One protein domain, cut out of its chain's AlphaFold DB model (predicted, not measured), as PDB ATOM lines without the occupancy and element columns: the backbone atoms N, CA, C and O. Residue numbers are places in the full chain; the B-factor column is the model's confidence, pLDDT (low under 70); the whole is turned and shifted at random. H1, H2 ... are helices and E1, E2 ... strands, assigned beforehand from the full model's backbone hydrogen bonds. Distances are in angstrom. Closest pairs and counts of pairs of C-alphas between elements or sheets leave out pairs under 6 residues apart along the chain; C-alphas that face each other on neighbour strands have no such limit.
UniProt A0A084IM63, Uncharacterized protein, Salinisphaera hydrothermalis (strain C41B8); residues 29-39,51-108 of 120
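What this domain is: This is residues 29 to 39 and 51 to 108 of the 120 residues of an uncharacterized protein of Salinisphaera hydrothermalis (strain C41B8) (UniProt A0A084IM63). One long helix, H2, makes the long axis; a small hairpin of two strands, E1 and E2, sits at its last end, and the short helix H1 packs beside its first half. Between these two places residues 69 to 78 of H2 stand free. The printed part has 69 residues, with two named helices and two named strands in the order H1, H2, E1, E2; the class is mostly helix and the sheet E1 - E2 is antiparallel. The whole is extended, with a radius of gyration of the C-alphas of 18.6 A and spans of 55 by 26 by 13 A.

How they stand to each other: H1, residues 29 to 33, and H2, residues 52 to 84, touch; the closest C-alphas are those of Phe 32 and Ala 61, 4.8 A apart. H2 touches H1 with its residues 57 to 65 alone. E1, residues 90 to 93, and E2, residues 104 to 107, form a hairpin, antiparallel at 144 degrees, with N 92 and O 105 within hydrogen-bond range at 2.8 A. The closest C-alphas of H2 and E2 are those of Gln 80 and Cys 106, 5.9 A apart. H1 is apart from E1 and E2. In H1 and H2 every O i to N i+4 pair is within hydrogen-bond range.

Where its parts are: H1 begins at C-alpha 29 (26.310, 37.904, 17.785). H2 measures 48.5 A from C-alpha 52 (28.671, 46.885, 35.541) to C-alpha 84. E1 measures 10.0 A, and E2 measures 9.3 A to C-alpha 107 (27.759, 10.004, 5.845).

The domain as a whole: The two C-alphas farthest apart, of Leu 51 and Pro 87, are 57.1 A apart. Residues 40 to 50 are not printed; C-alphas 39 and 51 are 6.7 A apart across the cut. The link H2 to E1 is tight and E1 to E2 short. The mean pLDDT of the printed part is 83.8; residues 36 to 39 and 51 to 53 are under 70.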
ATOM      1  N   VAL A  29      27.136  36.688  17.859       82.25
ATOM      2  CA  VAL A  29      26.310  37.904  17.785       82.25
ATOM      3  C   VAL A  29      24.843  37.606  18.088       82.25
ATOM      4  O   VAL A  29      24.224  38.355  18.826       82.25
ATOM      5  N   ASP A  30      24.331  36.449  17.656       82.50
ATOM      6  CA  ASP A  30      22.950  36.043  17.930       82.50
ATOM      7  C   ASP A  30      22.717  35.853  19.442       82.50
ATOM      8  O   ASP A  30      21.642  36.149  19.952       82.50
ATOM      9  N   ALA A  31      23.735  35.374  20.171       80.19
ATOM     10  CA  ALA A  31      23.672  35.220  21.625       80.19
ATOM     11  C   ALA A  31      23.751  36.569  22.360       80.19
ATOM     12  O   ALA A  31      23.136  36.725  23.409       80.19
ATOM     13  N   PHE A  32      24.489  37.537  21.805       79.75
ATOM     14  CA  PHE A  32      24.559  38.909  22.315       79.75
ATOM     15  C   PHE A  32      23.263  39.692  22.064       79.75
ATOM     16  O   PHE A  32      22.795  40.410  22.945       79.75
ATOM     17  N   ASP A  33      22.655  39.518  20.893       79.56
ATOM     18  CA  ASP A  33      21.385  40.157  20.537       79.56
ATOM     19  C   ASP A  33      20.198  39.560  21.317       79.56
ATOM     20  O   ASP A  33      19.169  40.211  21.481       79.56
ATOM     21  N   ALA A  34      20.329  38.322  21.810       77.12
ATOM     22  CA  ALA A  34      19.318  37.657  22.636       77.12
ATOM     23  C   ALA A  34      19.307  38.118  24.107       77.12
ATOM     24  O   ALA A  34      18.356  37.823  24.837       77.12
ATOM     25  N   THR A  35      20.363  38.800  24.545       73.12
ATOM     26  CA  THR A  35      20.497  39.393  25.882       73.12
ATOM     27  C   THR A  35      19.978  40.852  25.884       73.12
ATOM     28  O   THR A  35      19.845  41.460  24.823       73.12
ATOM     29  N   ASP A  36      19.675  41.451  27.044       68.56
ATOM     30  CA  ASP A  36      19.070  42.802  27.142       68.56
ATOM     31  C   ASP A  36      19.975  43.948  26.637       68.56
ATOM     32  O   ASP A  36      21.165  43.963  26.890       68.56
ATOM     33  N   ALA A  37      19.449  44.993  25.992       62.88
ATOM     34  CA  ALA A  37      20.303  46.064  25.455       62.88
ATOM     35  C   ALA A  37      21.259  46.713  26.509       62.88
ATOM     36  O   ALA A  37      20.850  46.923  27.663       62.88
ATOM     37  N   PRO A  38      22.506  47.078  26.112       62.72
ATOM     38  CA  PRO A  38      23.469  47.768  26.978       62.72
ATOM     39  C   PRO A  38      22.939  49.082  27.568       62.72
ATOM     40  O   PRO A  38      22.025  49.701  27.015       62.72
ATOM     41  N   TYR A  39      23.554  49.544  28.657       58.09
ATOM     42  CA  TYR A  39      23.260  50.829  29.279       58.09
ATOM     43  C   TYR A  39      23.502  51.987  28.307       58.09
ATOM     44  O   TYR A  39      24.635  52.275  27.915       58.09
ATOM     45  N   LEU A  51      27.653  50.738  33.762       62.44
ATOM     46  CA  LEU A  51      28.720  49.902  33.132       62.44
ATOM     47  C   LEU A  51      28.964  48.463  33.655       62.44
ATOM     48  O   LEU A  51      29.290  47.557  32.891       62.44
ATOM     49  N   SER A  52      28.838  48.224  34.959       64.06
ATOM     50  CA  SER A  52      28.671  46.885  35.541       64.06
ATOM     51  C   SER A  52      27.557  46.031  34.900       64.06
ATOM     52  O   SER A  52      27.718  44.813  34.849       64.06
ATOM     53  N   GLY A  53      26.470  46.637  34.405       65.69
ATOM     54  CA  GLY A  53      25.390  45.970  33.671       65.69
ATOM     55  C   GLY A  53      25.862  45.435  32.320       65.69
ATOM     56  O   GLY A  53      25.676  44.256  32.038       65.69
ATOM     57  N   ASP A  54      26.605  46.242  31.558       70.12
ATOM     58  CA  ASP A  54      27.162  45.847  30.253       70.12
ATOM     59  C   ASP A  54      28.153  44.680  30.364       70.12
ATOM     60  O   ASP A  54      28.204  43.787  29.515       70.12
ATOM     61  N   LEU A  55      28.945  44.651  31.441       74.38
ATOM     62  CA  LEU A  55      29.845  43.529  31.719       74.38
ATOM     63  C   LEU A  55      29.086  42.253  32.093       74.38
ATOM     64  O   LEU A  55      29.536  41.163  31.735       74.38
ATOM     65  N   ALA A  56      27.980  42.366  32.830       76.50
ATOM     66  CA  ALA A  56      27.124  41.223  33.134       76.50
ATOM     67  C   ALA A  56      26.476  40.682  31.852       76.50
ATOM     68  O   ALA A  56      26.529  39.484  31.604       76.50
ATOM     69  N   HIS A  57      26.004  41.573  30.986       75.88
ATOM     70  CA  HIS A  57      25.430  41.246  29.684       75.88
ATOM     71  C   HIS A  57      26.390  40.477  28.769       75.88
ATOM     72  O   HIS A  57      26.058  39.411  28.257       75.88
ATOM     73  N   LEU A  58      27.630  40.955  28.621       82.00
ATOM     74  CA  LEU A  58      28.648  40.257  27.825       82.00
ATOM     75  C   LEU A  58      28.984  38.865  28.381       82.00
ATOM     76  O   LEU A  58      29.311  37.957  27.614       82.00
ATOM     77  N   ARG A  59      28.935  38.691  29.707       83.56
ATOM     78  CA  ARG A  59      29.150  37.388  30.351       83.56
ATOM     79  C   ARG A  59      27.978  36.447  30.097       83.56
ATOM     80  O   ARG A  59      28.228  35.313  29.698       83.56
ATOM     81  N   ASP A  60      26.749  36.932  30.245       82.12
ATOM     82  CA  ASP A  60      25.532  36.153  30.003       82.12
ATOM     83  C   ASP A  60      25.455  35.713  28.525       82.12
ATOM     84  O   ASP A  60      25.226  34.536  28.239       82.12
ATOM     85  N   ALA A  61      25.762  36.607  27.576       83.31
ATOM     86  CA  ALA A  61      25.820  36.290  26.144       83.31
ATOM     87  C   ALA A  61      26.880  35.225  25.825       83.31
ATOM     88  O   ALA A  61      26.645  34.289  25.053       83.31
ATOM     89  N   ARG A  62      28.061  35.344  26.445       86.50
ATOM     90  CA  ARG A  62      29.143  34.370  26.291       86.50
ATOM     91  C   ARG A  62      28.737  32.997  26.820       86.50
ATOM     92  O   ARG A  62      28.919  32.012  26.110       86.50
ATOM     93  N   GLU A  63      28.187  32.931  28.028       85.94
ATOM     94  CA  GLU A  63      27.727  31.680  28.640       85.94
ATOM     95  C   GLU A  63      26.654  31.007  27.771       85.94
ATOM     96  O   GLU A  63      26.720  29.807  27.492       85.94
ATOM     97  N   ALA A  64      25.710  31.793  27.247       84.25
ATOM     98  CA  ALA A  64      24.657  31.304  26.367       84.25
ATOM     99  C   ALA A  64      25.202  30.750  25.036       84.25
ATOM    100  O   ALA A  64      24.739  29.710  24.542       84.25
ATOM    101  N   TYR A  65      26.223  31.394  24.463       86.62
ATOM    102  CA  TYR A  65      26.897  30.898  23.265       86.62
ATOM    103  C   TYR A  65      27.705  29.619  23.532       86.62
ATOM    104  O   TYR A  65      27.610  28.659  22.765       86.62
ATOM    105  N   GLU A  66      28.464  29.560  24.627       87.62
ATOM    106  CA  GLU A  66      29.237  28.373  25.020       87.62
ATOM    107  C   GLU A  66      28.319  27.166  25.269       87.62
ATOM    108  O   GLU A  66      28.566  26.071  24.752       87.62
ATOM    109  N   HIS A  67      27.194  27.374  25.956       88.56
ATOM    110  CA  HIS A  67      26.174  26.344  26.130       88.56
ATOM    111  C   HIS A  67      25.605  25.866  24.787       88.56
ATOM    112  O   HIS A  67      25.470  24.665  24.541       88.56
ATOM    113  N   SER A  68      25.323  26.794  23.871       86.88
ATOM    114  CA  SER A  68      24.822  26.464  22.533       86.88
ATOM    115  C   SER A  68      25.802  25.612  21.732       86.88
ATOM    116  O   SER A  68      25.377  24.710  21.008       86.88
ATOM    117  N   GLN A  69      27.106  25.862  21.865       88.69
ATOM    118  CA  GLN A  69      28.135  25.029  21.244       88.69
ATOM    119  C   GLN A  69      28.144  23.615  21.829       88.69
ATOM    120  O   GLN A  69      28.242  22.645  21.072       88.69
ATOM    121  N   ALA A  70      27.995  23.485  23.150       88.44
ATOM    122  CA  ALA A  70      27.926  22.189  23.817       88.44
ATOM    123  C   ALA A  70      26.707  21.374  23.352       88.44
ATOM    124  O   ALA A  70      26.856  20.211  22.968       88.44
ATOM    125  N   VAL A  71      25.525  21.998  23.293       86.81
ATOM    126  CA  VAL A  71      24.292  21.363  22.798       86.81
ATOM    127  C   VAL A  71      24.447  20.922  21.344       86.81
ATOM    128  O   VAL A  71      24.154  19.775  21.012       86.81
ATOM    129  N   GLN A  72      24.965  21.790  20.472       87.88
ATOM    130  CA  GLN A  72      25.183  21.442  19.066       87.88
ATOM    131  C   GLN A  72      26.206  20.312  18.904       87.88
ATOM    132  O   GLN A  72      26.037  19.437  18.055       87.88
ATOM    133  N   ALA A  73      27.264  20.295  19.716       87.56
ATOM    134  CA  ALA A  73      28.230  19.205  19.716       87.56
ATOM    135  C   ALA A  73      27.589  17.881  20.157       87.56
ATOM    136  O   ALA A  73      27.842  16.857  19.525       87.56
ATOM    137  N   ALA A  74      26.741  17.895  21.189       87.75
ATOM    138  CA  ALA A  74      26.000  16.716  21.632       87.75
ATOM    139  C   ALA A  74      25.029  16.211  20.553       87.75
ATOM    140  O   ALA A  74      25.033  15.023  20.238       87.75
ATOM    141  N   GLN A  75      24.276  17.109  19.910       88.38
ATOM    142  CA  GLN A  75      23.378  16.766  18.803       88.38
ATOM    143  C   GLN A  75      24.124  16.146  17.619       88.38
ATOM    144  O   GLN A  75      23.667  15.153  17.062       88.38
ATOM    145  N   ARG A  76      25.294  16.683  17.244       88.31
ATOM    146  CA  ARG A  76      26.116  16.089  16.176       88.31
ATOM    147  C   ARG A  76      26.608  14.689  16.538       88.31
ATOM    148  O   ARG A  76      26.614  13.821  15.672       88.31
ATOM    149  N   ARG A  77      27.003  14.452  17.795       87.81
ATOM    150  CA  ARG A  77      27.403  13.111  18.261       87.81
ATOM    151  C   ARG A  77      26.240  12.125  18.174       87.81
ATOM    152  O   ARG A  77      26.415  11.054  17.609       87.81
ATOM    153  N   ASP A  78      25.063  12.522  18.653       90.00
ATOM    154  CA  ASP A  78      23.841  11.714  18.581       90.00
ATOM    155  C   ASP A  78      23.443  11.402  17.126       90.00
ATOM    156  O   ASP A  78      23.163  10.256  16.785       90.00
ATOM    157  N   GLN A  79      23.512  12.386  16.223       89.56
ATOM    158  CA  GLN A  79      23.276  12.169  14.790       89.56
ATOM    159  C   GLN A  79      24.282  11.188  14.173       89.56
ATOM    160  O   GLN A  79      23.896  10.326  13.387       89.56
ATOM    161  N   GLN A  80      25.565  11.291  14.531       91.62
ATOM    162  CA  GLN A  80      26.603  10.374  14.057       91.62
ATOM    163  C   GLN A  80      26.396   8.950  14.581       91.62
ATOM    164  O   GLN A  80      26.557   7.992  13.826       91.62
ATOM    165  N   GLU A  81      26.003   8.799  15.845       90.94
ATOM    166  CA  GLU A  81      25.681   7.500  16.430       90.94
ATOM    167  C   GLU A  81      24.462   6.869  15.752       90.94
ATOM    168  O   GLU A  81      24.534   5.726  15.301       90.94
ATOM    169  N   LYS A  82      23.383   7.638  15.571       90.38
ATOM    170  CA  LYS A  82      22.185   7.199  14.841       90.38
ATOM    171  C   LYS A  82      22.497   6.803  13.403       90.38
ATOM    172  O   LYS A  82      22.009   5.777  12.941       90.38
ATOM    173  N   CYS A  83      23.333   7.572  12.707       91.12
ATOM    174  CA  CYS A  83      23.775   7.236  11.357       91.12
ATOM    175  C   CYS A  83      24.492   5.879  11.336       91.12
ATOM    176  O   CYS A  83      24.157   5.039  10.512       91.12
ATOM    177  N   ARG A  84      25.407   5.611  12.279       89.56
ATOM    178  CA  ARG A  84      26.154   4.336  12.356       89.56
ATOM    179  C   ARG A  84      25.267   3.117  12.615       89.56
ATOM    180  O   ARG A  84      25.669   2.004  12.297       89.56
ATOM    181  N   GLN A  85      24.089   3.318  13.200       90.31
ATOM    182  CA  GLN A  85      23.111   2.255  13.442       90.31
ATOM    183  C   GLN A  85      22.289   1.903  12.189       90.31
ATOM    184  O   GLN A  85      21.581   0.895  12.197       90.31
ATOM    185  N   GLN A  86      22.364   2.695  11.112       89.12
ATOM    186  CA  GLN A  86      21.651   2.389   9.873       89.12
ATOM    187  C   GLN A  86      22.328   1.233   9.110       89.12
ATOM    188  O   GLN A  86      23.554   1.192   9.004       89.12
ATOM    189  N   PRO A  87      21.557   0.301   8.519       85.62
ATOM    190  CA  PRO A  87      22.112  -0.877   7.843       85.62
ATOM    191  C   PRO A  87      22.934  -0.541   6.587       85.62
ATOM    192  O   PRO A  87      23.775  -1.329   6.165       85.62
ATOM    193  N   ASN A  88      22.700   0.627   5.990       84.19
ATOM    194  CA  ASN A  88      23.375   1.154   4.805       84.19
ATOM    195  C   ASN A  88      24.240   2.389   5.122       84.19
ATOM    196  O   ASN A  88      24.538   3.185   4.229       84.19
ATOM    197  N   ALA A  89      24.631   2.562   6.386       87.56
ATOM    198  CA  ALA A  89      25.490   3.653   6.819       87.56
ATOM    199  C   ALA A  89      26.829   3.639   6.074       87.56
ATOM    200  O   ALA A  89      27.545   2.634   6.063       87.56
ATOM    201  N   LYS A  90      27.208   4.775   5.485       90.12
ATOM    202  CA  LYS A  90      28.497   4.912   4.809       90.12
ATOM    203  C   LYS A  90      29.506   5.580   5.735       90.12
ATOM    204  O   LYS A  90      29.394   6.766   6.032       90.12
ATOM    205  N   LEU A  91      30.517   4.825   6.155       91.00
ATOM    206  CA  LEU A  91      31.634   5.350   6.939       91.00
ATOM    207  C   LEU A  91      32.738   5.846   6.003       91.00
ATOM    208  O   LEU A  91      33.155   5.137   5.087       91.00
ATOM    209  N   VAL A  92      33.196   7.073   6.223       92.25
ATOM    210  CA  VAL A  92      34.224   7.735   5.417       92.25
ATOM    211  C   VAL A  92      35.340   8.188   6.342       92.25
ATOM    212  O   VAL A  92      35.076   8.869   7.329       92.25
ATOM    213  N   HIS A  93      36.583   7.836   6.026       92.56
ATOM    214  CA  HIS A  93      37.731   8.356   6.761       92.56
ATOM    215  C   HIS A  93      37.850   9.865   6.572       92.56
ATOM    216  O   HIS A  93      37.740  10.375   5.453       92.56
ATOM    217  N   ILE A  94      38.087  10.570   7.670       90.31
ATOM    218  CA  ILE A  94      38.282  12.014   7.681       90.31
ATOM    219  C   ILE A  94      39.552  12.366   8.443       90.31
ATOM    220  O   ILE A  94      40.011  11.617   9.294       90.31
ATOM    221  N   ASN A  95      40.100  13.540   8.150       91.94
ATOM    222  CA  ASN A  95      41.073  14.177   9.023       91.94
ATOM    223  C   ASN A  95      40.330  15.241   9.831       91.94
ATOM    224  O   ASN A  95      39.996  16.301   9.302       91.94
ATOM    225  N   ASP A  96      40.022  14.927  11.085       85.25
ATOM    226  CA  ASP A  96      39.288  15.810  11.996       85.25
ATOM    227  C   ASP A  96      40.208  16.712  12.840       85.25
ATOM    228  O   ASP A  96      39.733  17.474  13.682       85.25
ATOM    229  N   GLY A  97      41.527  16.642  12.614       87.62
ATOM    230  CA  GLY A  97      42.529  17.412  13.347       87.62
ATOM    231  C   GLY A  97      42.870  16.870  14.739       87.62
ATOM    232  O   GLY A  97      43.690  17.481  15.422       87.62
ATOM    233  N   THR A  98      42.304  15.734  15.164       86.75
ATOM    234  CA  THR A  98      42.647  15.092  16.451       86.75
ATOM    235  C   THR A  98      43.962  14.313  16.400       86.75
ATOM    236  O   THR A  98      44.542  14.003  17.440       86.75
ATOM    237  N   GLY A  99      44.450  14.016  15.192       87.81
ATOM    238  CA  GLY A  99      45.618  13.166  14.966       87.81
ATOM    239  C   GLY A  99      45.309  11.668  14.992       87.81
ATOM    240  O   GLY A  99      46.238  10.876  14.851       87.81
ATOM    241  N   ASP A 100      44.040  11.279  15.144       88.31
ATOM    242  CA  ASP A 100      43.593   9.894  15.005       88.31
ATOM    243  C   ASP A 100      43.584   9.482  13.515       88.31
ATOM    244  O   ASP A 100      42.830  10.061  12.725       88.31
ATOM    245  N   PRO A 101      44.422   8.513  13.090       87.94
ATOM    246  CA  PRO A 101      44.448   8.049  11.704       87.94
ATOM    247  C   PRO A 101      43.185   7.270  11.305       87.94
ATOM    248  O   PRO A 101      42.899   7.151  10.112       87.94
ATOM    249  N   ASP A 102      42.421   6.771  12.277       89.19
ATOM    250  CA  ASP A 102      41.226   5.956  12.064       89.19
ATOM    251  C   ASP A 102      39.929   6.760  12.264       89.19
ATOM    252  O   ASP A 102      38.836   6.190  12.329       89.19
ATOM    253  N   ALA A 103      40.016   8.095  12.308       88.94
ATOM    254  CA  ALA A 103      38.853   8.964  12.422       88.94
ATOM    255  C   ALA A 103      37.886   8.754  11.242       88.94
ATOM    256  O   ALA A 103      38.220   8.962  10.070       88.94
ATOM    257  N   VAL A 104      36.650   8.353  11.556       91.00
ATOM    258  CA  VAL A 104      35.589   8.090  10.574       91.00
ATOM    259  C   VAL A 104      34.347   8.946  10.817       91.00
ATOM    260  O   VAL A 104      33.805   9.022  11.925       91.00
ATOM    261  N   TYR A 105      33.845   9.529   9.735       91.50
ATOM    262  CA  TYR A 105      32.577  10.238   9.665       91.50
ATOM    263  C   TYR A 105      31.508   9.348   9.039       91.50
ATOM    264  O   TYR A 105      31.717   8.755   7.980       91.50
ATOM    265  N   CYS A 106      30.343   9.269   9.677       91.62
ATOM    266  CA  CYS A 106      29.180   8.625   9.092       91.62
ATOM    267  C   CYS A 106      28.475   9.609   8.159       91.62
ATOM    268  O   CYS A 106      27.926  10.624   8.597       91.62
ATOM    269  N   GLN A 107      28.519   9.310   6.865       88.44
ATOM    270  CA  GLN A 107      27.759  10.004   5.845       88.44
ATOM    271  C   GLN A 107      26.353   9.405   5.821       88.44
ATOM    272  O   GLN A 107      26.164   8.274   5.368       88.44
ATOM    273  N   THR A 108      25.372  10.169   6.307       76.69
ATOM    274  CA  THR A 108      23.960   9.827   6.128       76.69
ATOM    275  C   THR A 108      23.694   9.694   4.626       76.69
ATOM    276  O   THR A 108      24.123  10.579   3.870       76.69
TER     277      THR A 108